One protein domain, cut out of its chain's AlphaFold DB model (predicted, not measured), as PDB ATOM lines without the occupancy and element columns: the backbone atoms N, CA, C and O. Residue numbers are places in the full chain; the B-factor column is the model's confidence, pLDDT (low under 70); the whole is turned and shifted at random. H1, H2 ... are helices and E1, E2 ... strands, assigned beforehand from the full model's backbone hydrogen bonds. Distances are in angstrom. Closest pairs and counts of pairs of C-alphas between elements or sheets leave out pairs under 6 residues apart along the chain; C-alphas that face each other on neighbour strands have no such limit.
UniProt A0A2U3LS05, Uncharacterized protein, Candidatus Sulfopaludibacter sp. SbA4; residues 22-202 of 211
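Overview. This is residues 22 to 202 of the 211 residues of an uncharacterized protein of Candidatus Sulfopaludibacter sp. SbA4 (UniProt A0A2U3LS05). A twisted five-stranded sheet has a helix on each face, H1 over one and H2 over the other, and a cluster of four helices, H3 to H6, gathers beyond its E5 end and round the outer side of H2. H3 packs on the edge strand E5, H5 crosses H2, and H4 and H6 fill the space between H3 and H5, while H1 keeps to the E1 to E3 part of the sheet, away from the other helices. The printed part has 181 residues, with six named helices and five named strands in the order H1 E1 E2 E3 H2 E4 H3 H4 H5 H6 E5; the mixed sheet runs E1 E2 E3 E4 E5, with E1, E2 and E3 antiparallel and E3, E4 and E5 parallel. The class is mixed, helices and strands, and the whole is compact, with a radius of gyration of the C-alphas of 16.4 A and spans of 45 by 41 by 33 A.

Along the chain. The sheet holds E1, residues 46 to 50; E2, residues 56 to 60; E3, residues 71 to 77, 19.3 A long; E4, residues 109 to 115, 19.8 A long; and E5, residues 197 to 201, whose last C-alpha, Ala 201, is at (47.155, -17.561, -37.104). H1, residues 22 to 40, is the longest helix at 26.9 A and begins with C-alpha 22 at (51.093, -30.993, -21.285). H2, residues 88 to 103, is 22.3 A long. H3 spans residues 133 to 141, and H4, residues 147 to 162, is 23.1 A long, from C-alpha 147 at (46.768, -3.900, -60.261). H5, residues 172 to 184, is 18.0 A long, and H6 spans residues 187 to 195.

Arrangement. E1, E2 and E3 form a meander, each strand the antiparallel neighbour of the one before, with hairpins E1 and E2, and E2 and E3. N 49 and O 57 are 2.9 A apart, and N 58 and O 72 are 2.9 A apart. E3, H2 and E4 are a strand-helix-strand unit, two parallel neighbour strands with a helix between, its crossover right-handed; N 112 and O 73 are 2.8 A apart. E4 and E5 make another such unit, with H3, H4, H5 and H6 between them; N 198 and O 111 are 2.8 A apart. These pairs are within hydrogen-bond range. H1 and H2 lie on opposite faces, three layers with the sheet between two helices. H1 is at a height over the sheet of 8.8 A and runs along the strands; its closest C-alphas to E3 are those of Gln 31 and Val 76, 6.0 A apart. H2, at a height over the sheet of 9.6 A, lies over E4 and stands at 16 degrees to it on the local plane. H3 and H6 only graze the sheet, with residues 134 to 141 and 193 to 195. Residues 92 to 99 of H2 touch residues 174 to 178 of H5, about perpendicular at 81 degrees, the closest C-alphas being those of Ala 95 and Phe 178, 5.4 A apart. H3 and H4 are a helical hairpin, at a steep tilt of 43 degrees, opposite ways; the closest C-alphas are those of Ile 140 and Lys 150, 6.8 A apart. H6 touches H3, about perpendicular at 81 degrees, with the C-alphas of Arg 141 and Asp 195 closest at 4.8 A. Every O i to N i+4 pair is within hydrogen-bond range in H1, H2, H3, H4 and H6, and 7 of 9 in H5.

Size, cuts and confidence. The two C-alphas farthest apart, those of Thr 22 and Lys 148, are 48.1 A apart. The printed part has no cut. The link from E4 to H3, residues 116 to 132, is long. The mean pLDDT of the printed part is 89.1, and residues 52 to 54, 61 to 67 and 202 are under 70.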
ATOM      1  N   THR A  22      51.729 -32.312 -21.169       79.94
ATOM      2  CA  THR A  22      51.093 -30.993 -21.285       79.94
ATOM      3  C   THR A  22      50.988 -30.518 -22.730       79.94
ATOM      4  O   THR A  22      49.945 -30.002 -23.117       79.94
ATOM      5  N   VAL A  23      52.014 -30.735 -23.561       76.56
ATOM      6  CA  VAL A  23      51.986 -30.320 -24.978       76.56
ATOM      7  C   VAL A  23      50.884 -31.046 -25.756       76.56
ATOM      8  O   VAL A  23      50.141 -30.413 -26.504       76.56
ATOM      9  N   VAL A  24      50.750 -32.359 -25.550       79.38
ATOM     10  CA  VAL A  24      49.743 -33.196 -26.221       79.38
ATOM     11  C   VAL A  24      48.345 -32.865 -25.706       79.38
ATOM     12  O   VAL A  24      47.441 -32.619 -26.500       79.38
ATOM     13  N   ILE A  25      48.176 -32.775 -24.383       83.75
ATOM     14  CA  ILE A  25      46.899 -32.421 -23.749       83.75
ATOM     15  C   ILE A  25      46.434 -31.038 -24.220       83.75
ATOM     16  O   ILE A  25      45.279 -30.875 -24.603       83.75
ATOM     17  N   ARG A  26      47.337 -30.051 -24.262       84.12
ATOM     18  CA  ARG A  26      47.040 -28.706 -24.774       84.12
ATOM     19  C   ARG A  26      46.595 -28.745 -26.235       84.12
ATOM     20  O   ARG A  26      45.679 -28.015 -26.598       84.12
ATOM     21  N   GLY A  27      47.217 -29.596 -27.050       82.56
ATOM     22  CA  GLY A  27      46.809 -29.832 -28.434       82.56
ATOM     23  C   GLY A  27      45.363 -30.311 -28.542       82.56
ATOM     24  O   GLY A  27      44.573 -29.679 -29.241       82.56
ATOM     25  N   TYR A  28      44.999 -31.352 -27.790       84.69
ATOM     26  CA  TYR A  28      43.632 -31.880 -27.789       84.69
ATOM     27  C   TYR A  28      42.607 -30.876 -27.263       84.69
ATOM     28  O   TYR A  28      41.565 -30.690 -27.884       84.69
ATOM     29  N   VAL A  29      42.903 -30.185 -26.159       88.25
ATOM     30  CA  VAL A  29      42.008 -29.151 -25.612       88.25
ATOM     31  C   VAL A  29      41.772 -28.040 -26.635       88.25
ATOM     32  O   VAL A  29      40.642 -27.586 -26.795       88.25
ATOM     33  N   TYR A  30      42.820 -27.614 -27.346       86.50
ATOM     34  CA  TYR A  30      42.694 -26.604 -28.392       86.50
ATOM     35  C   TYR A  30      41.782 -27.081 -29.529       86.50
ATOM     36  O   TYR A  30      40.847 -26.367 -29.878       86.50
ATOM     37  N   GLN A  31      41.996 -28.297 -30.038       84.25
ATOM     38  CA  GLN A  31      41.162 -28.872 -31.097       84.25
ATOM     39  C   GLN A  31      39.695 -28.992 -30.671       84.25
ATOM     40  O   GLN A  31      38.832 -28.458 -31.357       84.25
ATOM     41  N   VAL A  32      39.417 -29.588 -29.506       88.44
ATOM     42  CA  VAL A  32      38.048 -29.751 -28.985       88.44
ATOM     43  C   VAL A  32      37.344 -28.404 -28.832       88.44
ATOM     44  O   VAL A  32      36.204 -28.250 -29.274       88.44
ATOM     45  N   ASN A  33      38.016 -27.406 -28.255       89.25
ATOM     46  CA  ASN A  33      37.429 -26.078 -28.089       89.25
ATOM     47  C   ASN A  33      37.136 -25.416 -29.442       89.25
ATOM     48  O   ASN A  33      36.058 -24.852 -29.618       89.25
ATOM     49  N   THR A  34      38.060 -25.499 -30.405       87.44
ATOM     50  CA  THR A  34      37.846 -24.965 -31.757       87.44
ATOM     51  C   THR A  34      36.685 -25.665 -32.463       87.44
ATOM     52  O   THR A  34      35.856 -24.985 -33.061       87.44
ATOM     53  N   THR A  35      36.574 -26.991 -32.347       88.25
ATOM     54  CA  THR A  35      35.453 -27.758 -32.903       88.25
ATOM     55  C   THR A  35      34.115 -27.319 -32.314       88.25
ATOM     56  O   THR A  35      33.174 -27.074 -33.063       88.25
ATOM     57  N   ILE A  36      34.022 -27.176 -30.988       90.31
ATOM     58  CA  ILE A  36      32.779 -26.766 -30.316       90.31
ATOM     59  C   ILE A  36      32.365 -25.354 -30.739       90.31
ATOM     60  O   ILE A  36      31.198 -25.139 -31.058       90.31
ATOM     61  N   LEU A  37      33.306 -24.403 -30.770       88.94
ATOM     62  CA  LEU A  37      33.016 -23.031 -31.201       88.94
ATOM     63  C   LEU A  37      32.462 -23.004 -32.627       88.94
ATOM     64  O   LEU A  37      31.436 -22.380 -32.870       88.94
ATOM     65  N   LYS A  38      33.077 -23.757 -33.541       85.19
ATOM     66  CA  LYS A  38      32.603 -23.862 -34.925       85.19
ATOM     67  C   LYS A  38      31.240 -24.509 -35.042       85.19
ATOM     68  O   LYS A  38      30.442 -24.081 -35.862       85.19
ATOM     69  N   TRP A  39      30.967 -25.523 -34.228       89.56
ATOM     70  CA  TRP A  39      29.668 -26.179 -34.241       89.56
ATOM     71  C   TRP A  39      28.542 -25.203 -33.867       89.56
ATOM     72  O   TRP A  39      27.480 -25.223 -34.481       89.56
ATOM     73  N   ILE A  40      28.792 -24.309 -32.908       92.19
ATOM     74  CA  ILE A  40      27.830 -23.281 -32.484       92.19
ATOM     75  C   ILE A  40      27.596 -22.227 -33.582       92.19
ATOM     76  O   ILE A  40      26.522 -21.633 -33.633       92.19
ATOM     77  N   GLU A  41      28.577 -22.002 -34.456       87.44
ATOM     78  CA  GLU A  41      28.541 -21.007 -35.538       87.44
ATOM     79  C   GLU A  41      27.961 -21.544 -36.861       87.44
ATOM     80  O   GLU A  41      27.922 -20.803 -37.842       87.44
ATOM     81  N   LEU A  42      27.531 -22.810 -36.926       86.00
ATOM     82  CA  LEU A  42      26.996 -23.385 -38.164       86.00
ATOM     83  C   LEU A  42      25.666 -22.750 -38.575       86.00
ATOM     84  O   LEU A  42      24.732 -22.634 -37.781       86.00
ATOM     85  N   GLU A  43      25.556 -22.452 -39.866       86.31
ATOM     86  CA  GLU A  43      24.294 -22.072 -40.496       86.31
ATOM     87  C   GLU A  43      23.389 -23.301 -40.743       86.31
ATOM     88  O   GLU A  43      23.887 -24.429 -40.817       86.31
ATOM     89  N   PRO A  44      22.063 -23.127 -40.937       83.00
ATOM     90  CA  PRO A  44      21.108 -24.239 -41.061       83.00
ATOM     91  C   PRO A  44      21.410 -25.283 -42.153       83.00
ATOM     92  O   PRO A  44      20.989 -26.431 -42.026       83.00
ATOM     93  N   ASP A  45      22.126 -24.900 -43.214       83.25
ATOM     94  CA  ASP A  45      22.493 -25.769 -44.344       83.25
ATOM     95  C   ASP A  45      23.965 -26.225 -44.311       83.25
ATOM     96  O   ASP A  45      24.505 -26.681 -45.326       83.25
ATOM     97  N   GLN A  46      24.625 -26.091 -43.157       83.69
ATOM     98  CA  GLN A  46      26.010 -26.501 -42.946       83.69
ATOM     99  C   GLN A  46      26.121 -27.643 -41.935       83.69
ATOM    100  O   GLN A  46      25.325 -27.769 -41.006       83.69
ATOM    101  N   TRP A  47      27.145 -28.477 -42.103       87.62
ATOM    102  CA  TRP A  47      27.525 -29.484 -41.112       87.62
ATOM    103  C   TRP A  47      29.042 -29.599 -41.000       87.62
ATOM    104  O   TRP A  47      29.781 -29.204 -41.907       87.62
ATOM    105  N   LEU A  48      29.494 -30.139 -39.867       87.94
ATOM    106  CA  LEU A  48      30.895 -30.474 -39.642       87.94
ATOM    107  C   LEU A  48      31.121 -31.966 -39.844       87.94
ATOM    108  O   LEU A  48      30.376 -32.795 -39.318       87.94
ATOM    109  N   GLU A  49      32.196 -32.296 -40.543       86.88
ATOM    110  CA  GLU A  49      32.783 -33.630 -40.542       86.88
ATOM    111  C   GLU A  49      34.093 -33.569 -39.764       86.88
ATOM    112  O   GLU A  49      34.948 -32.722 -40.019       86.88
ATOM    113  N   LEU A  50      34.234 -34.441 -38.769       83.12
ATOM    114  CA  LEU A  50      35.478 -34.570 -38.020       83.12
ATOM    115  C   LEU A  50      36.310 -35.665 -38.679       83.12
ATOM    116  O   LEU A  50      35.810 -36.767 -38.896       83.12
ATOM    117  N   GLU A  51      37.561 -35.328 -38.992       70.69
ATOM    118  CA  GLU A  51      38.538 -36.218 -39.627       70.69
ATOM    119  C   GLU A  51      38.184 -36.740 -41.039       70.69
ATOM    120  O   GLU A  51      38.504 -37.884 -41.360       70.69
ATOM    121  N   ALA A  52      37.594 -35.937 -41.936       61.75
ATOM    122  CA  ALA A  52      37.442 -36.364 -43.336       61.75
ATOM    123  C   ALA A  52      38.102 -35.438 -44.365       61.75
ATOM    124  O   ALA A  52      37.564 -35.221 -45.449       61.75
ATOM    125  N   GLY A  53      39.292 -34.919 -44.081       56.00
ATOM    126  CA  GLY A  53      39.988 -34.013 -44.989       56.00
ATOM    127  C   GLY A  53      41.301 -33.527 -44.414       56.00
ATOM    128  O   GLY A  53      42.324 -33.757 -45.036       56.00
ATOM    129  N   GLU A  54      41.284 -32.977 -43.197       64.62
ATOM    130  CA  GLU A  54      42.499 -32.779 -42.392       64.62
ATOM    131  C   GLU A  54      42.279 -32.951 -40.879       64.62
ATOM    132  O   GLU A  54      42.749 -33.941 -40.335       64.62
ATOM    133  N   ASP A  55      41.570 -32.058 -40.183       75.56
ATOM    134  CA  ASP A  55      41.152 -32.286 -38.783       75.56
ATOM    135  C   ASP A  55      39.642 -32.006 -38.609       75.56
ATOM    136  O   ASP A  55      38.928 -32.760 -37.946       75.56
ATOM    137  N   ILE A  56      39.143 -30.933 -39.234       79.31
ATOM    138  CA  ILE A  56      37.732 -30.519 -39.247       79.31
ATOM    139  C   ILE A  56      37.382 -30.079 -40.668       79.31
ATOM    140  O   ILE A  56      38.139 -29.322 -41.266       79.31
ATOM    141  N   ASP A  57      36.222 -30.472 -41.180       79.06
ATOM    142  CA  ASP A  57      35.707 -29.967 -42.449       79.06
ATOM    143  C   ASP A  57      34.349 -29.306 -42.244       79.06
ATOM    144  O   ASP A  57      33.457 -29.883 -41.623       79.06
ATOM    145  N   ALA A  58      34.182 -28.108 -42.800       75.56
ATOM    146  CA  ALA A  58      32.888 -27.447 -42.897       75.56
ATOM    147  C   ALA A  58      32.325 -27.647 -44.306       75.56
ATOM    148  O   ALA A  58      32.949 -27.268 -45.304       75.56
ATOM    149  N   LEU A  59      31.144 -28.252 -44.379       81.56
ATOM    150  CA  LEU A  59      30.433 -28.514 -45.623       81.56
ATOM    151  C   LEU A  59      29.182 -27.650 -45.690       81.56
ATOM    152  O   LEU A  59      28.566 -27.347 -44.668       81.56
ATOM    153  N   GLN A  60      28.798 -27.282 -46.908       73.88
ATOM    154  CA  GLN A  60      27.548 -26.593 -47.183       73.88
ATOM    155  C   GLN A  60      26.761 -27.392 -48.216       73.88
ATOM    156  O   GLN A  60      27.321 -27.921 -49.181       73.88
ATOM    157  N   LYS A  61      25.443 -27.485 -48.037       64.81
ATOM    158  CA  LYS A  61      24.563 -28.063 -49.055       64.81
ATOM    159  C   LYS A  61      24.707 -27.253 -50.346       64.81
ATOM    160  O   LYS A  61      24.686 -26.035 -50.272       64.81
ATOM    161  N   ALA A  62      24.852 -27.904 -51.504       56.25
ATOM    162  CA  ALA A  62      25.106 -27.226 -52.779       56.25
ATOM    163  C   ALA A  62      24.084 -26.099 -53.044       56.25
ATOM    164  O   ALA A  62      22.949 -26.357 -53.450       56.25
ATOM    165  N   VAL A  63      24.488 -24.853 -52.792       52.88
ATOM    166  CA  VAL A  63      23.722 -23.651 -53.122       52.88
ATOM    167  C   VAL A  63      24.223 -23.148 -54.469       52.88
ATOM    168  O   VAL A  63      25.414 -23.181 -54.757       52.88
ATOM    169  N   THR A  64      23.320 -22.639 -55.301       51.31
ATOM    170  CA  THR A  64      23.584 -22.085 -56.642       51.31
ATOM    171  C   THR A  64      24.520 -20.858 -56.659       51.31
ATOM    172  O   THR A  64      24.701 -20.236 -57.708       51.31
ATOM    173  N   ASP A  65      25.091 -20.470 -55.516       54.81
ATOM    174  CA  ASP A  65      25.980 -19.323 -55.386       54.81
ATOM    175  C   ASP A  65      27.412 -19.705 -55.782       54.81
ATOM    176  O   ASP A  65      28.179 -20.293 -55.018       54.81
ATOM    177  N   GLN A  66      27.785 -19.338 -57.009       55.59
ATOM    178  CA  GLN A  66      29.076 -19.664 -57.621       55.59
ATOM    179  C   GLN A  66      30.288 -19.131 -56.836       55.59
ATOM    180  O   GLN A  66      31.422 -19.565 -57.073       55.59
ATOM    181  N   ASN A  67      30.083 -18.197 -55.900       59.84
ATOM    182  CA  ASN A  67      31.158 -17.612 -55.108       59.84
ATOM    183  C   ASN A  67      31.498 -18.380 -53.825       59.84
ATOM    184  O   ASN A  67      32.607 -18.190 -53.326       59.84
ATOM    185  N   GLN A  68      30.670 -19.318 -53.359       72.88
ATOM    186  CA  GLN A  68      30.940 -20.079 -52.128       72.88
ATOM    187  C   GLN A  68      31.777 -21.340 -52.403       72.88
ATOM    188  O   GLN A  68      31.931 -21.743 -53.558       72.88
ATOM    189  N   PHE A  69      32.445 -21.874 -51.378       80.69
ATOM    190  CA  PHE A  69      33.177 -23.143 -51.472       80.69
ATOM    191  C   PHE A  69      32.206 -24.292 -51.215       80.69
ATOM    192  O   PHE A  69      31.394 -24.194 -50.301       80.69
ATOM    193  N   ASP A  70      32.334 -25.391 -51.958       82.19
ATOM    194  CA  ASP A  70      31.525 -26.593 -51.709       82.19
ATOM    195  C   ASP A  70      31.918 -27.239 -50.370       82.19
ATOM    196  O   ASP A  70      31.101 -27.843 -49.675       82.19
ATOM    197  N   ARG A  71      33.202 -27.110 -50.012       87.38
ATOM    198  CA  ARG A  71      33.798 -27.667 -48.797       87.38
ATOM    199  C   ARG A  71      35.011 -26.853 -48.368       87.38
ATOM    200  O   ARG A  71      35.840 -26.490 -49.206       87.38
ATOM    201  N   VAL A  72      35.134 -26.600 -47.069       87.19
ATOM    202  CA  VAL A  72      36.302 -25.955 -46.460       87.19
ATOM    203  C   VAL A  72      36.996 -26.956 -45.547       87.19
ATOM    204  O   VAL A  72      36.413 -27.385 -44.556       87.19
ATOM    205  N   LEU A  73      38.233 -27.312 -45.897       88.62
ATOM    206  CA  LEU A  73      39.100 -28.169 -45.088       88.62
ATOM    207  C   LEU A  73      39.810 -27.324 -44.033       88.62
ATOM    208  O   LEU A  73      40.292 -26.231 -44.348       88.62
ATOM    209  N   GLU A  74      39.915 -27.810 -42.802       86.56
ATOM    210  CA  GLU A  74      40.566 -27.070 -41.727       86.56
ATOM    211  C   GLU A  74      41.573 -27.920 -40.950       86.56
ATOM    212  O   GLU A  74      41.246 -28.962 -40.375       86.56
ATOM    213  N   ALA A  75      42.804 -27.408 -40.877       86.50
ATOM    214  CA  ALA A  75      43.855 -27.923 -40.008       86.50
ATOM    215  C   ALA A  75      43.908 -27.093 -38.726       86.50
ATOM    216  O   ALA A  75      44.224 -25.902 -38.768       86.50
ATOM    217  N   VAL A  76      43.670 -27.721 -37.575       83.75
ATOM    218  CA  VAL A  76      43.700 -27.064 -36.262       83.75
ATOM    219  C   VAL A  76      44.939 -27.508 -35.502       83.75
ATOM    220  O   VAL A  76      45.004 -28.600 -34.932       83.75
ATOM    221  N   LYS A  77      45.958 -26.643 -35.475       84.75
ATOM    222  CA  LYS A  77      47.281 -26.983 -34.942       84.75
ATOM    223  C   LYS A  77      47.674 -26.065 -33.784       84.75
ATOM    224  O   LYS A  77      47.933 -24.878 -33.975       84.75
ATOM    225  N   CYS A  78      47.815 -26.632 -32.584       81.88
ATOM    226  CA  CYS A  78      48.427 -25.935 -31.452       81.88
ATOM    227  C   CYS A  78      49.957 -26.050 -31.516       81.88
ATOM    228  O   CYS A  78      50.508 -27.148 -31.647       81.88
ATOM    229  N   ARG A  79      50.655 -24.918 -31.434       82.19
ATOM    230  CA  ARG A  79      52.092 -24.785 -31.677       82.19
ATOM    231  C   ARG A  79      52.721 -23.788 -30.701       82.19
ATOM    232  O   ARG A  79      52.045 -22.951 -30.107       82.19
ATOM    233  N   GLU A  80      54.035 -23.917 -30.517       81.25
ATOM    234  CA  GLU A  80      54.827 -23.067 -29.604       81.25
ATOM    235  C   GLU A  80      55.727 -22.077 -30.338       81.25
ATOM    236  O   GLU A  80      56.114 -21.052 -29.783       81.25
ATOM    237  N   LYS A  81      56.082 -22.389 -31.585       87.38
ATOM    238  CA  LYS A  81      56.962 -21.567 -32.411       87.38
ATOM    239  C   LYS A  81      56.145 -20.640 -33.298       87.38
ATOM    240  O   LYS A  81      55.002 -20.946 -33.636       87.38
ATOM    241  N   ASN A  82      56.757 -19.537 -33.712       91.69
ATOM    242  CA  ASN A  82      56.165 -18.660 -34.714       91.69
ATOM    243  C   ASN A  82      56.006 -19.403 -36.044       91.69
ATOM    244  O   ASN A  82      56.887 -20.169 -36.437       91.69
ATOM    245  N   LEU A  83      54.901 -19.138 -36.735       94.62
ATOM    246  CA  LEU A  83      54.624 -19.679 -38.057       94.62
ATOM    247  C   LEU A  83      55.140 -18.713 -39.131       94.62
ATOM    248  O   LEU A  83      54.893 -17.509 -39.073       94.62
ATOM    249  N   THR A  84      55.837 -19.251 -40.123       95.94
ATOM    250  CA  THR A  84      56.295 -18.548 -41.333       95.94
ATOM    251  C   THR A  84      55.970 -19.395 -42.558       95.94
ATOM    252  O   THR A  84      55.777 -20.603 -42.425       95.94
ATOM    253  N   LEU A  85      55.999 -18.829 -43.768       96.12
ATOM    254  CA  LEU A  85      55.798 -19.633 -44.983       96.12
ATOM    255  C   LEU A  85      56.908 -20.666 -45.235       96.12
ATOM    256  O   LEU A  85      56.711 -21.596 -46.009       96.12
ATOM    257  N   ARG A  86      58.075 -20.517 -44.592       95.38
ATOM    258  CA  ARG A  86      59.180 -21.492 -44.652       95.38
ATOM    259  C   ARG A  86      59.017 -22.621 -43.631       95.38
ATOM    260  O   ARG A  86      59.758 -23.600 -43.680       95.38
ATOM    261  N   SER A  87      58.100 -22.473 -42.677       95.50
ATOM    262  CA  SER A  87      57.908 -23.471 -41.627       95.50
ATOM    263  C   SER A  87      57.499 -24.808 -42.258       95.50
ATOM    264  O   SER A  87      56.631 -24.806 -43.138       95.50
ATOM    265  N   PRO A  88      58.097 -25.942 -41.846       95.38
ATOM    266  CA  PRO A  88      57.743 -27.269 -42.355       95.38
ATOM    267  C   PRO A  88      56.234 -27.535 -42.356       95.38
ATOM    268  O   PRO A  88      55.701 -28.108 -43.302       95.38
ATOM    269  N   GLU A  89      55.540 -27.063 -41.328       93.31
ATOM    270  CA  GLU A  89      54.104 -27.208 -41.127       93.31
ATOM    271  C   GLU A  89      53.297 -26.376 -42.132       93.31
ATOM    272  O   GLU A  89      52.316 -26.869 -42.681       93.31
ATOM    273  N   ALA A  90      53.738 -25.146 -42.427       96.19
ATOM    274  CA  ALA A  90      53.099 -24.298 -43.433       96.19
ATOM    275  C   ALA A  90      53.264 -24.888 -44.841       96.19
ATOM    276  O   ALA A  90      52.303 -24.980 -45.601       96.19
ATOM    277  N   LEU A  91      54.476 -25.339 -45.178       97.75
ATOM    278  CA  LEU A  91      54.759 -25.980 -46.464       97.75
ATOM    279  C   LEU A  91      53.986 -27.291 -46.637       97.75
ATOM    280  O   LEU A  91      53.510 -27.569 -47.737       97.75
ATOM    281  N   SER A  92      53.843 -28.066 -45.559       96.31
ATOM    282  CA  SER A  92      53.045 -29.295 -45.562       96.31
ATOM    283  C   SER A  92      51.572 -28.990 -45.810       96.31
ATOM    284  O   SER A  92      51.014 -29.538 -46.749       96.31
ATOM    285  N   ALA A  93      50.980 -28.037 -45.082       95.75
ATOM    286  CA  ALA A  93      49.581 -27.647 -45.279       95.75
ATOM    287  C   ALA A  93      49.294 -27.167 -46.714       95.75
ATOM    288  O   ALA A  93      48.300 -27.549 -47.324       95.75
ATOM    289  N   LEU A  94      50.193 -26.370 -47.303       98.12
ATOM    290  CA  LEU A  94      50.050 -25.923 -48.692       98.12
ATOM    291  C   LEU A  94      50.117 -27.088 -49.693       98.12
ATOM    292  O   LEU A  94      49.332 -27.137 -50.642       98.12
ATOM    293  N   ALA A  95      51.055 -28.017 -49.503       98.00
ATOM    294  CA  ALA A  95      51.206 -29.170 -50.385       98.00
ATOM    295  C   ALA A  95      50.020 -30.141 -50.263       98.00
ATOM    296  O   ALA A  95      49.504 -30.596 -51.285       98.00
ATOM    297  N   THR A  96      49.545 -30.391 -49.042       95.44
ATOM    298  CA  THR A  96      48.367 -31.219 -48.768       95.44
ATOM    299  C   THR A  96      47.099 -30.588 -49.344       95.44
ATOM    300  O   THR A  96      46.354 -31.252 -50.060       95.44
ATOM    301  N   PHE A  97      46.899 -29.272 -49.201       96.62
ATOM    302  CA  PHE A  97      45.784 -28.596 -49.873       96.62
ATOM    303  C   PHE A  97      45.830 -28.756 -51.398       96.62
ATOM    304  O   PHE A  97      44.809 -29.011 -52.046       96.62
ATOM    305  N   HIS A  98      47.016 -28.620 -51.996       97.75
ATOM    306  CA  HIS A  98      47.182 -28.859 -53.424       97.75
ATOM    307  C   HIS A  98      46.801 -30.297 -53.809       97.75
ATOM    308  O   HIS A  98      46.092 -30.488 -54.798       97.75
ATOM    309  N   GLU A  99      47.227 -31.297 -53.037       96.06
ATOM    310  CA  GLU A  99      46.850 -32.700 -53.234       96.06
ATOM    311  C   GLU A  99      45.333 -32.907 -53.146       96.06
ATOM    312  O   GLU A  99      44.752 -33.490 -54.061       96.06
ATOM    313  N   HIS A 100      44.660 -32.344 -52.139       93.94
ATOM    314  CA  HIS A 100      43.200 -32.427 -52.030       93.94
ATOM    315  C   HIS A 100      42.487 -31.856 -53.253       93.94
ATOM    316  O   HIS A 100      41.533 -32.461 -53.746       93.94
ATOM    317  N   ARG A 101      42.961 -30.727 -53.787       94.50
ATOM    318  CA  ARG A 101      42.402 -30.141 -55.013       94.50
ATOM    319  C   ARG A 101      42.609 -31.019 -56.242       94.50
ATOM    320  O   ARG A 101      41.754 -31.022 -57.122       94.50
ATOM    321  N   GLN A 102      43.732 -31.730 -56.328       94.62
ATOM    322  CA  GLN A 102      43.988 -32.663 -57.429       94.62
ATOM    323  C   GLN A 102      43.113 -33.915 -57.325       94.62
ATOM    324  O   GLN A 102      42.576 -34.359 -58.335       94.62
ATOM    325  N   SER A 103      42.940 -34.455 -56.118       93.44
ATOM    326  CA  SER A 103      42.115 -35.642 -55.876       93.44
ATOM    327  C   SER A 103      40.614 -35.370 -56.003       93.44
ATOM    328  O   SER A 103      39.849 -36.301 -56.238       93.44
ATOM    329  N   ASN A 104      40.185 -34.109 -55.888       91.62
ATOM    330  CA  ASN A 104      38.774 -33.713 -55.920       91.62
ATOM    331  C   ASN A 104      38.507 -32.595 -56.950       91.62
ATOM    332  O   ASN A 104      38.074 -31.503 -56.580       91.62
ATOM    333  N   PRO A 105      38.745 -32.831 -58.254       90.94
ATOM    334  CA  PRO A 105      38.683 -31.783 -59.277       90.94
ATOM    335  C   PRO A 105      37.268 -31.242 -59.535       90.94
ATOM    336  O   PRO A 105      37.124 -30.170 -60.118       90.94
ATOM    337  N   SER A 106      36.229 -31.976 -59.129       88.31
ATOM    338  CA  SER A 106      34.826 -31.565 -59.251       88.31
ATOM    339  C   SER A 106      34.343 -30.677 -58.104       88.31
ATOM    340  O   SER A 106      33.232 -30.169 -58.193       88.31
ATOM    341  N   LEU A 107      35.137 -30.518 -57.038       87.25
ATOM    342  CA  LEU A 107      34.776 -29.728 -55.864       87.25
ATOM    343  C   LEU A 107      35.569 -28.424 -55.821       87.25
ATOM    344  O   LEU A 107      36.795 -28.394 -55.978       87.25
ATOM    345  N   LYS A 108      34.879 -27.329 -55.521       88.56
ATOM    346  CA  LYS A 108      35.488 -26.051 -55.184       88.56
ATOM    347  C   LYS A 108      35.895 -26.064 -53.712       88.56
ATOM    348  O   LYS A 108      35.134 -25.663 -52.834       88.56
ATOM    349  N   LEU A 109      37.115 -26.530 -53.457       91.00
ATOM    350  CA  LEU A 109      37.679 -26.622 -52.110       91.00
ATOM    351  C   LEU A 109      38.283 -25.296 -51.636       91.00
ATOM    352  O   LEU A 109      39.075 -24.676 -52.354       91.00
ATOM    353  N   GLY A 110      37.943 -24.917 -50.408       92.12
ATOM    354  CA  GLY A 110      38.664 -23.939 -49.604       92.12
ATOM    355  C   GLY A 110      39.480 -24.633 -48.515       92.12
ATOM    356  O   GLY A 110      39.233 -25.793 -48.184       92.12
ATOM    357  N   PHE A 111      40.448 -23.922 -47.951       92.81
ATOM    358  CA  PHE A 111      41.296 -24.436 -46.886       92.81
ATOM    359  C   PHE A 111      41.604 -23.364 -45.856       92.81
ATOM    360  O   PHE A 111      41.928 -22.234 -46.224       92.81
ATOM    361  N   ARG A 112      41.564 -23.717 -44.572       92.88
ATOM    362  CA  ARG A 112      41.927 -22.823 -43.474       92.88
ATOM    363  C   ARG A 112      42.907 -23.491 -42.518       92.88
ATOM    364  O   ARG A 112      42.593 -24.483 -41.872       92.88
ATOM    365  N   TYR A 113      44.081 -22.891 -42.364       93.06
ATOM    366  CA  TYR A 113      45.051 -23.309 -41.356       93.06
ATOM    367  C   TYR A 113      44.858 -22.494 -40.073       93.06
ATOM    368  O   TYR A 113      45.179 -21.305 -40.040       93.06
ATOM    369  N   ILE A 114      44.339 -23.121 -39.017       90.38
ATOM    370  CA  ILE A 114      44.027 -22.491 -37.729       90.38
ATOM    371  C   ILE A 114      45.120 -22.821 -36.710       90.38
ATOM    372  O   ILE A 114      45.421 -23.987 -36.443       90.38
ATOM    373  N   THR A 115      45.722 -21.795 -36.106       89.06
ATOM    374  CA  THR A 115      46.763 -21.993 -35.093       89.06
ATOM    375  C   THR A 115      46.836 -20.872 -34.060       89.06
ATOM    376  O   THR A 115      46.560 -19.707 -34.339       89.06
ATOM    377  N   ASN A 116      47.300 -21.212 -32.858       86.25
ATOM    378  CA  ASN A 116      47.649 -20.254 -31.809       86.25
ATOM    379  C   ASN A 116      49.046 -19.629 -31.997       86.25
ATOM    380  O   ASN A 116      49.427 -18.770 -31.205       86.25
ATOM    381  N   SER A 117      49.827 -20.059 -32.994       88.69
ATOM    382  CA  SER A 117      51.126 -19.452 -33.290       88.69
ATOM    383  C   SER A 117      50.990 -17.997 -33.718       88.69
ATOM    384  O   SER A 117      50.129 -17.655 -34.529       88.69
ATOM    385  N   SER A 118      51.915 -17.161 -33.255       90.50
ATOM    386  CA  SER A 118      52.158 -15.848 -33.853       90.50
ATOM    387  C   SER A 118      52.820 -15.991 -35.225       90.50
ATOM    388  O   SER A 118      53.552 -16.950 -35.484       90.50
ATOM    389  N   VAL A 119      52.608 -15.009 -36.097       93.62
ATOM    390  CA  VAL A 119      53.266 -14.937 -37.408       93.62
ATOM    391  C   VAL A 119      54.679 -14.362 -37.260       93.62
ATOM    392  O   VAL A 119      54.860 -13.298 -36.667       93.62
ATOM    393  N   GLY A 120      55.681 -15.059 -37.797       93.56
ATOM    394  CA  GLY A 120      57.077 -14.610 -37.857       93.56
ATOM    395  C   GLY A 120      57.482 -14.089 -39.240       93.56
ATOM    396  O   GLY A 120      56.753 -14.255 -40.213       93.56
ATOM    397  N   THR A 121      58.670 -13.492 -39.339       94.00
ATOM    398  CA  THR A 121      59.266 -13.025 -40.602       94.00
ATOM    399  C   THR A 121      60.222 -14.060 -41.190       94.00
ATOM    400  O   THR A 121      60.985 -14.694 -40.461       94.00
ATOM    401  N   GLU A 122      60.216 -14.208 -42.510       94.31
ATOM    402  CA  GLU A 122      61.132 -15.076 -43.243       94.31
ATOM    403  C   GLU A 122      62.515 -14.439 -43.411       94.31
ATOM    404  O   GLU A 122      62.636 -13.244 -43.680       94.31
ATOM    405  N   ASP A 123      63.552 -15.274 -43.332       89.44
ATOM    406  CA  ASP A 123      64.909 -14.954 -43.769       89.44
ATOM    407  C   ASP A 123      65.379 -16.018 -44.788       89.44
ATOM    408  O   ASP A 123      65.315 -17.221 -44.491       89.44
ATOM    409  N   PRO A 124      65.766 -15.633 -46.019       90.38
ATOM    410  CA  PRO A 124      65.535 -14.320 -46.632       90.38
ATOM    411  C   PRO A 124      64.037 -14.008 -46.790       90.38
ATOM    412  O   PRO A 124      63.210 -14.922 -46.878       90.38
ATOM    413  N   ALA A 125      63.707 -12.717 -46.854       91.75
ATOM    414  CA  ALA A 125      62.337 -12.221 -46.979       91.75
ATOM    415  C   ALA A 125      61.681 -12.569 -48.332       91.75
ATOM    416  O   ALA A 125      62.362 -12.779 -49.337       91.75
ATOM    417  N   VAL A 126      60.342 -12.589 -48.368       92.44
ATOM    418  CA  VAL A 126      59.560 -12.900 -49.583       92.44
ATOM    419  C   VAL A 126      59.571 -11.744 -50.590       92.44
ATOM    420  O   VAL A 126      59.781 -11.968 -51.782       92.44
ATOM    421  N   THR A 127      59.324 -10.516 -50.125       90.50
ATOM    422  CA  THR A 127      59.334  -9.300 -50.958       90.50
ATOM    423  C   THR A 127      60.282  -8.251 -50.400       90.50
ATOM    424  O   THR A 127      61.255  -7.888 -51.050       90.50
ATOM    425  N   GLU A 128      60.005  -7.774 -49.191       84.56
ATOM    426  CA  GLU A 128      60.761  -6.735 -48.499       84.56
ATOM    427  C   GLU A 128      61.095  -7.215 -47.087       84.56
ATOM    428  O   GLU A 128      60.348  -7.993 -46.485       84.56
ATOM    429  N   VAL A 129      62.236  -6.767 -46.565       83.19
ATOM    430  CA  VAL A 129      62.700  -7.151 -45.229       83.19
ATOM    431  C   VAL A 129      61.693  -6.687 -44.180       83.19
ATOM    432  O   VAL A 129      61.241  -5.547 -44.202       83.19
ATOM    433  N   GLY A 130      61.363  -7.575 -43.242       85.94
ATOM    434  CA  GLY A 130      60.484  -7.263 -42.114       85.94
ATOM    435  C   GLY A 130      58.991  -7.464 -42.376       85.94
ATOM    436  O   GLY A 130      58.223  -7.415 -41.419       85.94
ATOM    437  N   THR A 131      58.570  -7.760 -43.610       90.94
ATOM    438  CA  THR A 131      57.168  -8.092 -43.907       90.94
ATOM    439  C   THR A 131      56.976  -9.615 -43.934       90.94
ATOM    440  O   THR A 131      57.494 -10.268 -44.842       90.94
ATOM    441  N   PRO A 132      56.207 -10.204 -42.991       95.06
ATOM    442  CA  PRO A 132      55.902 -11.631 -43.006       95.06
ATOM    443  C   PRO A 132      55.198 -12.095 -44.281       95.06
ATOM    444  O   PRO A 132      54.211 -11.498 -44.719       95.06
ATOM    445  N   GLY A 133      55.630 -13.229 -44.817       95.94
ATOM    446  CA  GLY A 133      55.066 -13.890 -45.986       95.94
ATOM    447  C   GLY A 133      53.598 -14.251 -45.807       95.94
ATOM    448  O   GLY A 133      52.802 -14.051 -46.721       95.94
ATOM    449  N   ILE A 134      53.208 -14.694 -44.610       96.44
ATOM    450  CA  ILE A 134      51.802 -14.964 -44.275       96.44
ATOM    451  C   ILE A 134      50.962 -13.681 -44.349       96.44
ATOM    452  O   ILE A 134      49.862 -13.692 -44.890       96.44
ATOM    453  N   HIS A 135      51.479 -12.536 -43.891       94.94
ATOM    454  CA  HIS A 135      50.760 -11.267 -44.041       94.94
ATOM    455  C   HIS A 135      50.666 -10.833 -45.507       94.94
ATOM    456  O   HIS A 135      49.649 -10.281 -45.921       94.94
ATOM    457  N   ILE A 136      51.703 -11.088 -46.310       95.12
ATOM    458  CA  ILE A 136      51.672 -10.843 -47.758       95.12
ATOM    459  C   ILE A 136      50.587 -11.699 -48.421       95.12
ATOM    460  O   ILE A 136      49.801 -11.174 -49.211       95.12
ATOM    461  N   TRP A 137      50.513 -12.985 -48.066       97.31
ATOM    462  CA  TRP A 137      49.486 -13.920 -48.528       97.31
ATOM    463  C   TRP A 137      48.080 -13.392 -48.241       97.31
ATOM    464  O   TRP A 137      47.280 -13.215 -49.160       97.31
ATOM    465  N   GLU A 138      47.801 -13.055 -46.981       95.44
ATOM    466  CA  GLU A 138      46.481 -12.578 -46.568       95.44
ATOM    467  C   GLU A 138      46.109 -11.246 -47.227       95.44
ATOM    468  O   GLU A 138      44.964 -11.063 -47.628       95.44
ATOM    469  N   ARG A 139      47.074 -10.340 -47.445       93.94
ATOM    470  CA  ARG A 139      46.832  -9.086 -48.180       93.94
ATOM    471  C   ARG A 139      46.459  -9.320 -49.648       93.94
ATOM    472  O   ARG A 139      45.676  -8.544 -50.194       93.94
ATOM    473  N   ILE A 140      47.020 -10.345 -50.299       94.75
ATOM    474  CA  ILE A 140      46.626 -10.738 -51.663       94.75
ATOM    475  C   ILE A 140      45.188 -11.264 -51.647       94.75
ATOM    476  O   ILE A 140      44.362 -10.777 -52.425       94.75
ATOM    477  N   ARG A 141      44.912 -12.219 -50.748       94.50
ATOM    478  CA  ARG A 141      43.620 -12.904 -50.607       94.50
ATOM    479  C   ARG A 141      42.483 -11.937 -50.279       94.50
ATOM    480  O   ARG A 141      41.416 -12.005 -50.874       94.50
ATOM    481  N   SER A 142      42.717 -10.981 -49.380       91.75
ATOM    482  CA  SER A 142      41.716  -9.991 -48.962       91.75
ATOM    483  C   SER A 142      41.571  -8.806 -49.928       91.75
ATOM    484  O   SER A 142      40.909  -7.823 -49.600       91.75
ATOM    485  N   GLY A 143      42.244  -8.835 -51.084       90.25
ATOM    486  CA  GLY A 143      42.163  -7.772 -52.088       90.25
ATOM    487  C   GLY A 143      42.837  -6.448 -51.700       90.25
ATOM    488  O   GLY A 143      42.649  -5.450 -52.392       90.25
ATOM    489  N   LEU A 144      43.655  -6.421 -50.640       90.12
ATOM    490  CA  LEU A 144      44.376  -5.217 -50.188       90.12
ATOM    491  C   LEU A 144      45.560  -4.840 -51.094       90.12
ATOM    492  O   LEU A 144      46.173  -3.788 -50.917       90.12
ATOM    493  N   VAL A 145      45.901  -5.694 -52.059       88.25
ATOM    494  CA  VAL A 145      46.870  -5.410 -53.121       88.25
ATOM    495  C   VAL A 145      46.154  -5.513 -54.464       88.25
ATOM    496  O   VAL A 145      45.476  -6.504 -54.726       88.25
ATOM    497  N   SER A 146      46.321  -4.519 -55.339       83.75
ATOM    498  CA  SER A 146      45.630  -4.446 -56.633       83.75
ATOM    499  C   SER A 146      46.580  -4.140 -57.802       83.75
ATOM    500  O   SER A 146      47.762  -3.830 -57.621       83.75
ATOM    501  N   GLY A 147      46.071  -4.283 -59.030       83.50
ATOM    502  CA  GLY A 147      46.768  -3.900 -60.261       83.50
ATOM    503  C   GLY A 147      48.126  -4.585 -60.480       83.50
ATOM    504  O   GLY A 147      48.319  -5.755 -60.148       83.50
ATOM    505  N   LYS A 148      49.086  -3.844 -61.054       81.19
ATOM    506  CA  LYS A 148      50.442  -4.347 -61.364       81.19
ATOM    507  C   LYS A 148      51.202  -4.808 -60.116       81.19
ATOM    508  O   LYS A 148      51.946  -5.785 -60.182       81.19
ATOM    509  N   THR A 149      50.981  -4.144 -58.982       89.44
ATOM    510  CA  THR A 149      51.581  -4.514 -57.696       89.44
ATOM    511  C   THR A 149      51.130  -5.908 -57.270       89.44
ATOM    512  O   THR A 149      51.973  -6.716 -56.889       89.44
ATOM    513  N   LYS A 150      49.839  -6.241 -57.428       92.69
ATOM    514  CA  LYS A 150      49.307  -7.576 -57.098       92.69
ATOM    515  C   LYS A 150      50.048  -8.674 -57.862       92.69
ATOM    516  O   LYS A 150      50.559  -9.605 -57.247       92.69
ATOM    517  N   SER A 151      50.193  -8.535 -59.181       94.06
ATOM    518  CA  SER A 151      50.890  -9.530 -60.011       94.06
ATOM    519  C   SER A 151      52.358  -9.724 -59.617       94.06
ATOM    520  O   SER A 151      52.841 -10.857 -59.606       94.06
ATOM    521  N   SER A 152      53.062  -8.641 -59.271       95.31
ATOM    522  CA  SER A 152      54.457  -8.709 -58.819       95.31
ATOM    523  C   SER A 152      54.587  -9.460 -57.491       95.31
ATOM    524  O   SER A 152      55.382 -10.392 -57.377       95.31
ATOM    525  N   VAL A 153      53.741  -9.121 -56.513       95.44
ATOM    526  CA  VAL A 153      53.746  -9.750 -55.184       95.44
ATOM    527  C   VAL A 153      53.384 -11.237 -55.277       95.44
ATOM    528  O   VAL A 153      54.055 -12.069 -54.671       95.44
ATOM    529  N   ILE A 154      52.394 -11.600 -56.098       97.19
ATOM    530  CA  ILE A 154      52.036 -13.005 -56.356       97.19
ATOM    531  C   ILE A 154      53.207 -13.762 -56.996       97.19
ATOM    532  O   ILE A 154      53.484 -14.905 -56.634       97.19
ATOM    533  N   SER A 155      53.922 -13.130 -57.931       97.00
ATOM    534  CA  SER A 155      55.106 -13.724 -58.560       97.00
ATOM    535  C   SER A 155      56.233 -13.967 -57.550       97.00
ATOM    536  O   SER A 155      56.819 -15.052 -57.540       97.00
ATOM    537  N   ALA A 156      56.499 -12.997 -56.671       96.81
ATOM    538  CA  ALA A 156      57.497 -13.115 -55.611       96.81
ATOM    539  C   ALA A 156      57.145 -14.240 -54.626       96.81
ATOM    540  O   ALA A 156      57.971 -15.117 -54.374       96.81
ATOM    541  N   LEU A 157      55.890 -14.287 -54.167       97.50
ATOM    542  CA  LEU A 157      55.374 -15.336 -53.289       97.50
ATOM    543  C   LEU A 157      55.519 -16.731 -53.916       97.50
ATOM    544  O   LEU A 157      56.034 -17.654 -53.284       97.50
ATOM    545  N   ARG A 158      55.149 -16.879 -55.193       98.25
ATOM    546  CA  ARG A 158      55.334 -18.134 -55.935       98.25
ATOM    547  C   ARG A 158      56.806 -18.525 -56.030       98.25
ATOM    548  O   ARG A 158      57.149 -19.691 -55.852       98.25
ATOM    549  N   SER A 159      57.679 -17.563 -56.336       97.62
ATOM    550  CA  SER A 159      59.119 -17.802 -56.457       97.62
ATOM    551  C   SER A 159      59.729 -18.257 -55.132       97.62
ATOM    552  O   SER A 159      60.529 -19.190 -55.120       97.62
ATOM    553  N   PHE A 160      59.300 -17.655 -54.022       97.81
ATOM    554  CA  PHE A 160      59.715 -18.032 -52.676       97.81
ATOM    555  C   PHE A 160      59.353 -19.489 -52.346       97.81
ATOM    556  O   PHE A 160      60.218 -20.276 -51.954       97.81
ATOM    557  N   LEU A 161      58.100 -19.890 -52.579       97.88
ATOM    558  CA  LEU A 161      57.641 -21.262 -52.311       97.88
ATOM    559  C   LEU A 161      58.306 -22.289 -53.236       97.88
ATOM    560  O   LEU A 161      58.656 -23.387 -52.810       97.88
ATOM    561  N   LYS A 162      58.552 -21.915 -54.495       97.06
ATOM    562  CA  LYS A 162      59.304 -22.735 -55.457       97.06
ATOM    563  C   LYS A 162      60.758 -22.966 -55.017       97.06
ATOM    564  O   LYS A 162      61.352 -23.973 -55.380       97.06
ATOM    565  N   GLY A 163      61.345 -22.026 -54.275       95.94
ATOM    566  CA  GLY A 163      62.695 -22.140 -53.714       95.94
ATOM    567  C   GLY A 163      62.760 -22.843 -52.356       95.94
ATOM    568  O   GLY A 163      63.839 -22.942 -51.777       95.94
ATOM    569  N   SER A 164      61.625 -23.290 -51.814       96.00
ATOM    570  CA  SER A 164      61.576 -23.956 -50.513       96.00
ATOM    571  C   SER A 164      61.963 -25.432 -50.624       96.00
ATOM    572  O   SER A 164      61.726 -26.073 -51.646       96.00
ATOM    573  N   ALA A 165      62.573 -25.975 -49.571       95.44
ATOM    574  CA  ALA A 165      62.927 -27.390 -49.495       95.44
ATOM    575  C   ALA A 165      61.746 -28.225 -48.983       95.44
ATOM    576  O   ALA A 165      60.921 -27.727 -48.214       95.44
ATOM    577  N   ARG A 166      61.695 -29.504 -49.376       97.19
ATOM    578  CA  ARG A 166      60.695 -30.450 -48.867       97.19
ATOM    579  C   ARG A 166      60.831 -30.585 -47.342       97.19
ATOM    580  O   ARG A 166      61.936 -30.872 -46.873       97.19
ATOM    581  N   PRO A 167      59.742 -30.441 -46.569       96.56
ATOM    582  CA  PRO A 167      59.721 -30.829 -45.162       96.56
ATOM    583  C   PRO A 167      60.108 -32.303 -44.981       96.56
ATOM    584  O   PRO A 167      59.645 -33.154 -45.735       96.56
ATOM    585  N   ALA A 168      60.929 -32.628 -43.978       93.44
ATOM    586  CA  ALA A 168      61.443 -33.990 -43.794       93.44
ATOM    587  C   ALA A 168      60.326 -35.044 -43.660       93.44
ATOM    588  O   ALA A 168      60.431 -36.121 -44.245       93.44
ATOM    589  N   GLU A 169      59.257 -34.690 -42.944       92.06
ATOM    590  CA  GLU A 169      58.112 -35.558 -42.640       92.06
ATOM    591  C   GLU A 169      57.052 -35.603 -43.755       92.06
ATOM    592  O   GLU A 169      56.158 -36.441 -43.708       92.06
ATOM    593  N   LEU A 170      57.140 -34.736 -44.771       94.12
ATOM    594  CA  LEU A 170      56.161 -34.694 -45.857       94.12
ATOM    595  C   LEU A 170      56.526 -35.688 -46.962       94.12
ATOM    596  O   LEU A 170      57.635 -35.634 -47.498       94.12
ATOM    597  N   ALA A 171      55.577 -36.537 -47.351       95.94
ATOM    598  CA  ALA A 171      55.738 -37.501 -48.435       95.94
ATOM    599  C   ALA A 171      56.146 -36.827 -49.762       95.94
ATOM    600  O   ALA A 171      55.676 -35.738 -50.114       95.94
ATOM    601  N   SER A 172      57.034 -37.475 -50.520       96.19
ATOM    602  CA  SER A 172      57.491 -36.952 -51.818       96.19
ATOM    603  C   SER A 172      56.351 -36.930 -52.839       96.19
ATOM    604  O   SER A 172      56.292 -36.050 -53.695       96.19
ATOM    605  N   GLU A 173      55.423 -37.872 -52.709       96.38
ATOM    606  CA  GLU A 173      54.225 -38.043 -53.520       96.38
ATOM    607  C   GLU A 173      53.288 -36.836 -53.410       96.38
ATOM    608  O   GLU A 173      52.675 -36.462 -54.406       96.38
ATOM    609  N   THR A 174      53.257 -36.170 -52.252       96.38
ATOM    610  CA  THR A 174      52.495 -34.933 -52.023       96.38
ATOM    611  C   THR A 174      53.308 -33.693 -52.420       96.38
ATOM    612  O   THR A 174      52.802 -32.769 -53.065       96.38
ATOM    613  N   TRP A 175      54.607 -33.666 -52.094       98.12
ATOM    614  CA  TRP A 175      55.471 -32.504 -52.338       98.12
ATOM    615  C   TRP A 175      55.785 -32.249 -53.818       98.12
ATOM    616  O   TRP A 175      55.725 -31.108 -54.286       98.12
ATOM    617  N   GLU A 176      56.143 -33.287 -54.575       98.06
ATOM    618  CA  GLU A 176      56.608 -33.126 -55.956       98.06
ATOM    619  C   GLU A 176      55.518 -32.605 -56.909       98.06
ATOM    620  O   GLU A 176      55.815 -31.716 -57.720       98.06
ATOM    621  N   PRO A 177      54.250 -33.060 -56.834       98.44
ATOM    622  CA  PRO A 177      53.162 -32.442 -57.587       98.44
ATOM    623  C   PRO A 177      52.963 -30.967 -57.240       98.44
ATOM    624  O   PRO A 177      52.801 -30.159 -58.154       98.44
ATOM    625  N   PHE A 178      53.044 -30.595 -55.959       98.56
ATOM    626  CA  PHE A 178      52.929 -29.199 -55.536       98.56
ATOM    627  C   PHE A 178      54.065 -28.335 -56.103       98.56
ATOM    628  O   PHE A 178      53.821 -27.290 -56.711       98.56
ATOM    629  N   GLN A 179      55.315 -28.799 -56.022       98.50
ATOM    630  CA  GLN A 179      56.451 -28.110 -56.642       98.50
ATOM    631  C   GLN A 179      56.316 -28.010 -58.166       98.50
ATOM    632  O   GLN A 179      56.664 -26.989 -58.766       98.50
ATOM    633  N   ARG A 180      55.785 -29.048 -58.823       98.44
ATOM    634  CA  ARG A 180      55.499 -29.031 -60.264       98.44
ATOM    635  C   ARG A 180      54.425 -28.003 -60.612       98.44
ATOM    636  O   ARG A 180      54.589 -27.295 -61.607       98.44
ATOM    637  N   PHE A 181      53.378 -27.893 -59.798       98.50
ATOM    638  CA  PHE A 181      52.356 -26.859 -59.922       98.50
ATOM    639  C   PHE A 181      52.977 -25.463 -59.823       98.50
ATOM    640  O   PHE A 181      52.857 -24.699 -60.775       98.50
ATOM    641  N   LEU A 182      53.752 -25.161 -58.775       98.31
ATOM    642  CA  LEU A 182      54.402 -23.850 -58.609       98.31
ATOM    643  C   LEU A 182      55.310 -23.468 -59.792       98.31
ATOM    644  O   LEU A 182      55.380 -22.299 -60.188       98.31
ATOM    645  N   LYS A 183      56.002 -24.454 -60.379       97.88
ATOM    646  CA  LYS A 183      56.872 -24.263 -61.553       97.88
ATOM    647  C   LYS A 183      56.088 -23.929 -62.825       97.88
ATOM    648  O   LYS A 183      56.601 -23.178 -63.652       97.88
ATOM    649  N   ARG A 184      54.887 -24.487 -62.997       97.62
ATOM    650  CA  ARG A 184      54.129 -24.432 -64.260       97.62
ATOM    651  C   ARG A 184      52.956 -23.463 -64.244       97.62
ATOM    652  O   ARG A 184      52.590 -22.968 -65.304       97.62
ATOM    653  N   CYS A 185      52.380 -23.189 -63.078       97.88
ATOM    654  CA  CYS A 185      51.181 -22.376 -62.975       97.88
ATOM    655  C   CYS A 185      51.437 -20.930 -63.419       97.88
ATOM    656  O   CYS A 185      52.496 -20.335 -63.191       97.88
ATOM    657  N   THR A 186      50.418 -20.348 -64.025       97.88
ATOM    658  CA  THR A 186      50.330 -18.927 -64.340       97.88
ATOM    659  C   THR A 186      50.048 -18.107 -63.077       97.88
ATOM    660  O   THR A 186      49.645 -18.632 -62.036       97.88
ATOM    661  N   ILE A 187      50.244 -16.787 -63.151       96.44
ATOM    662  CA  ILE A 187      49.917 -15.875 -62.042       96.44
ATOM    663  C   ILE A 187      48.427 -15.956 -61.652       96.44
ATOM    664  O   ILE A 187      48.159 -16.060 -60.457       96.44
ATOM    665  N   PRO A 188      47.452 -15.988 -62.589       97.00
ATOM    666  CA  PRO A 188      46.044 -16.167 -62.230       97.00
ATOM    667  C   PRO A 188      45.733 -17.511 -61.560       97.00
ATOM    668  O   PRO A 188      44.919 -17.558 -60.643       97.00
ATOM    669  N   GLU A 189      46.370 -18.604 -61.987       97.19
ATOM    670  CA  GLU A 189      46.194 -19.919 -61.353       97.19
ATOM    671  C   GLU A 189      46.721 -19.935 -59.922       97.19
ATOM    672  O   GLU A 189      46.033 -20.418 -59.023       97.19
ATOM    673  N   PHE A 190      47.907 -19.362 -59.697       98.25
ATOM    674  CA  PHE A 190      48.453 -19.242 -58.350       98.25
ATOM    675  C   PHE A 190      47.627 -18.279 -57.489       98.25
ATOM    676  O   PHE A 190      47.388 -18.573 -56.324       98.25
ATOM    677  N   ASN A 191      47.098 -17.190 -58.058       97.25
ATOM    678  CA  ASN A 191      46.172 -16.311 -57.342       97.25
ATOM    679  C   ASN A 191      44.927 -17.069 -56.866       97.25
ATOM    680  O   ASN A 191      44.567 -16.951 -55.708       97.25
ATOM    681  N   ARG A 192      44.313 -17.908 -57.714       96.19
ATOM    682  CA  ARG A 192      43.174 -18.750 -57.298       96.19
ATOM    683  C   ARG A 192      43.541 -19.752 -56.203       96.19
ATOM    684  O   ARG A 192      42.674 -20.178 -55.453       96.19
ATOM    685  N   PHE A 193      44.796 -20.193 -56.147       97.81
ATOM    686  CA  PHE A 193      45.291 -21.035 -55.058       97.81
ATOM    687  C   PHE A 193      45.435 -20.242 -53.753       97.81
ATOM    688  O   PHE A 193      44.977 -20.715 -52.720       97.81
ATOM    689  N   VAL A 194      45.980 -19.025 -53.821       97.06
ATOM    690  CA  VAL A 194      46.064 -18.089 -52.688       97.06
ATOM    691  C   VAL A 194      44.681 -17.701 -52.170       97.06
ATOM    692  O   VAL A 194      44.449 -17.739 -50.968       97.06
ATOM    693  N   ASP A 195      43.746 -17.400 -53.072       95.44
ATOM    694  CA  ASP A 195      42.383 -16.995 -52.721       95.44
ATOM    695  C   ASP A 195      41.615 -18.103 -51.975       95.44
ATOM    696  O   ASP A 195      40.732 -17.816 -51.170       95.44
ATOM    697  N   ALA A 196      41.973 -19.367 -52.225       95.75
ATOM    698  CA  ALA A 196      41.322 -20.542 -51.655       95.75
ATOM    699  C   ALA A 196      41.996 -21.100 -50.389       95.75
ATOM    700  O   ALA A 196      41.499 -22.076 -49.836       95.75
ATOM    701  N   PHE A 197      43.099 -20.506 -49.929       97.00
ATOM    702  CA  PHE A 197      43.806 -20.928 -48.720       97.00
ATOM    703  C   PHE A 197      43.945 -19.747 -47.760       97.00
ATOM    704  O   PHE A 197      44.525 -18.717 -48.101       97.00
ATOM    705  N   GLU A 198      43.453 -19.912 -46.540       95.62
ATOM    706  CA  GLU A 198      43.453 -18.904 -45.488       95.62
ATOM    707  C   GLU A 198      44.392 -19.294 -44.341       95.62
ATOM    708  O   GLU A 198      44.321 -20.402 -43.802       95.62
ATOM    709  N   TRP A 199      45.227 -18.348 -43.909       95.19
ATOM    710  CA  TRP A 199      45.978 -18.455 -42.662       95.19
ATOM    711  C   TRP A 199      45.215 -17.790 -41.512       95.19
ATOM    712  O   TRP A 199      45.134 -16.566 -41.427       95.19
ATOM    713  N   SER A 200      44.730 -18.596 -40.569       90.88
ATOM    714  CA  SER A 200      44.111 -18.142 -39.321       90.88
ATOM    715  C   SER A 200      45.078 -18.353 -38.151       90.88
ATOM    716  O   SER A 200      44.897 -19.196 -37.271       90.88
ATOM    717  N   ALA A 201      46.185 -17.612 -38.191       84.00
ATOM    718  CA  ALA A 201      47.155 -17.561 -37.104       84.00
ATOM    719  C   ALA A 201      46.731 -16.519 -36.061       84.00
ATOM    720  O   ALA A 201      46.082 -15.524 -36.397       84.00
ATOM    721  N   SER A 202      47.138 -16.717 -34.806       68.12
ATOM    722  CA  SER A 202      46.949 -15.735 -33.738       68.12
ATOM    723  C   SER A 202      47.500 -14.378 -34.184       68.12
ATOM    724  O   SER A 202      48.709 -14.125 -34.156       68.12
TER     725      SER A 202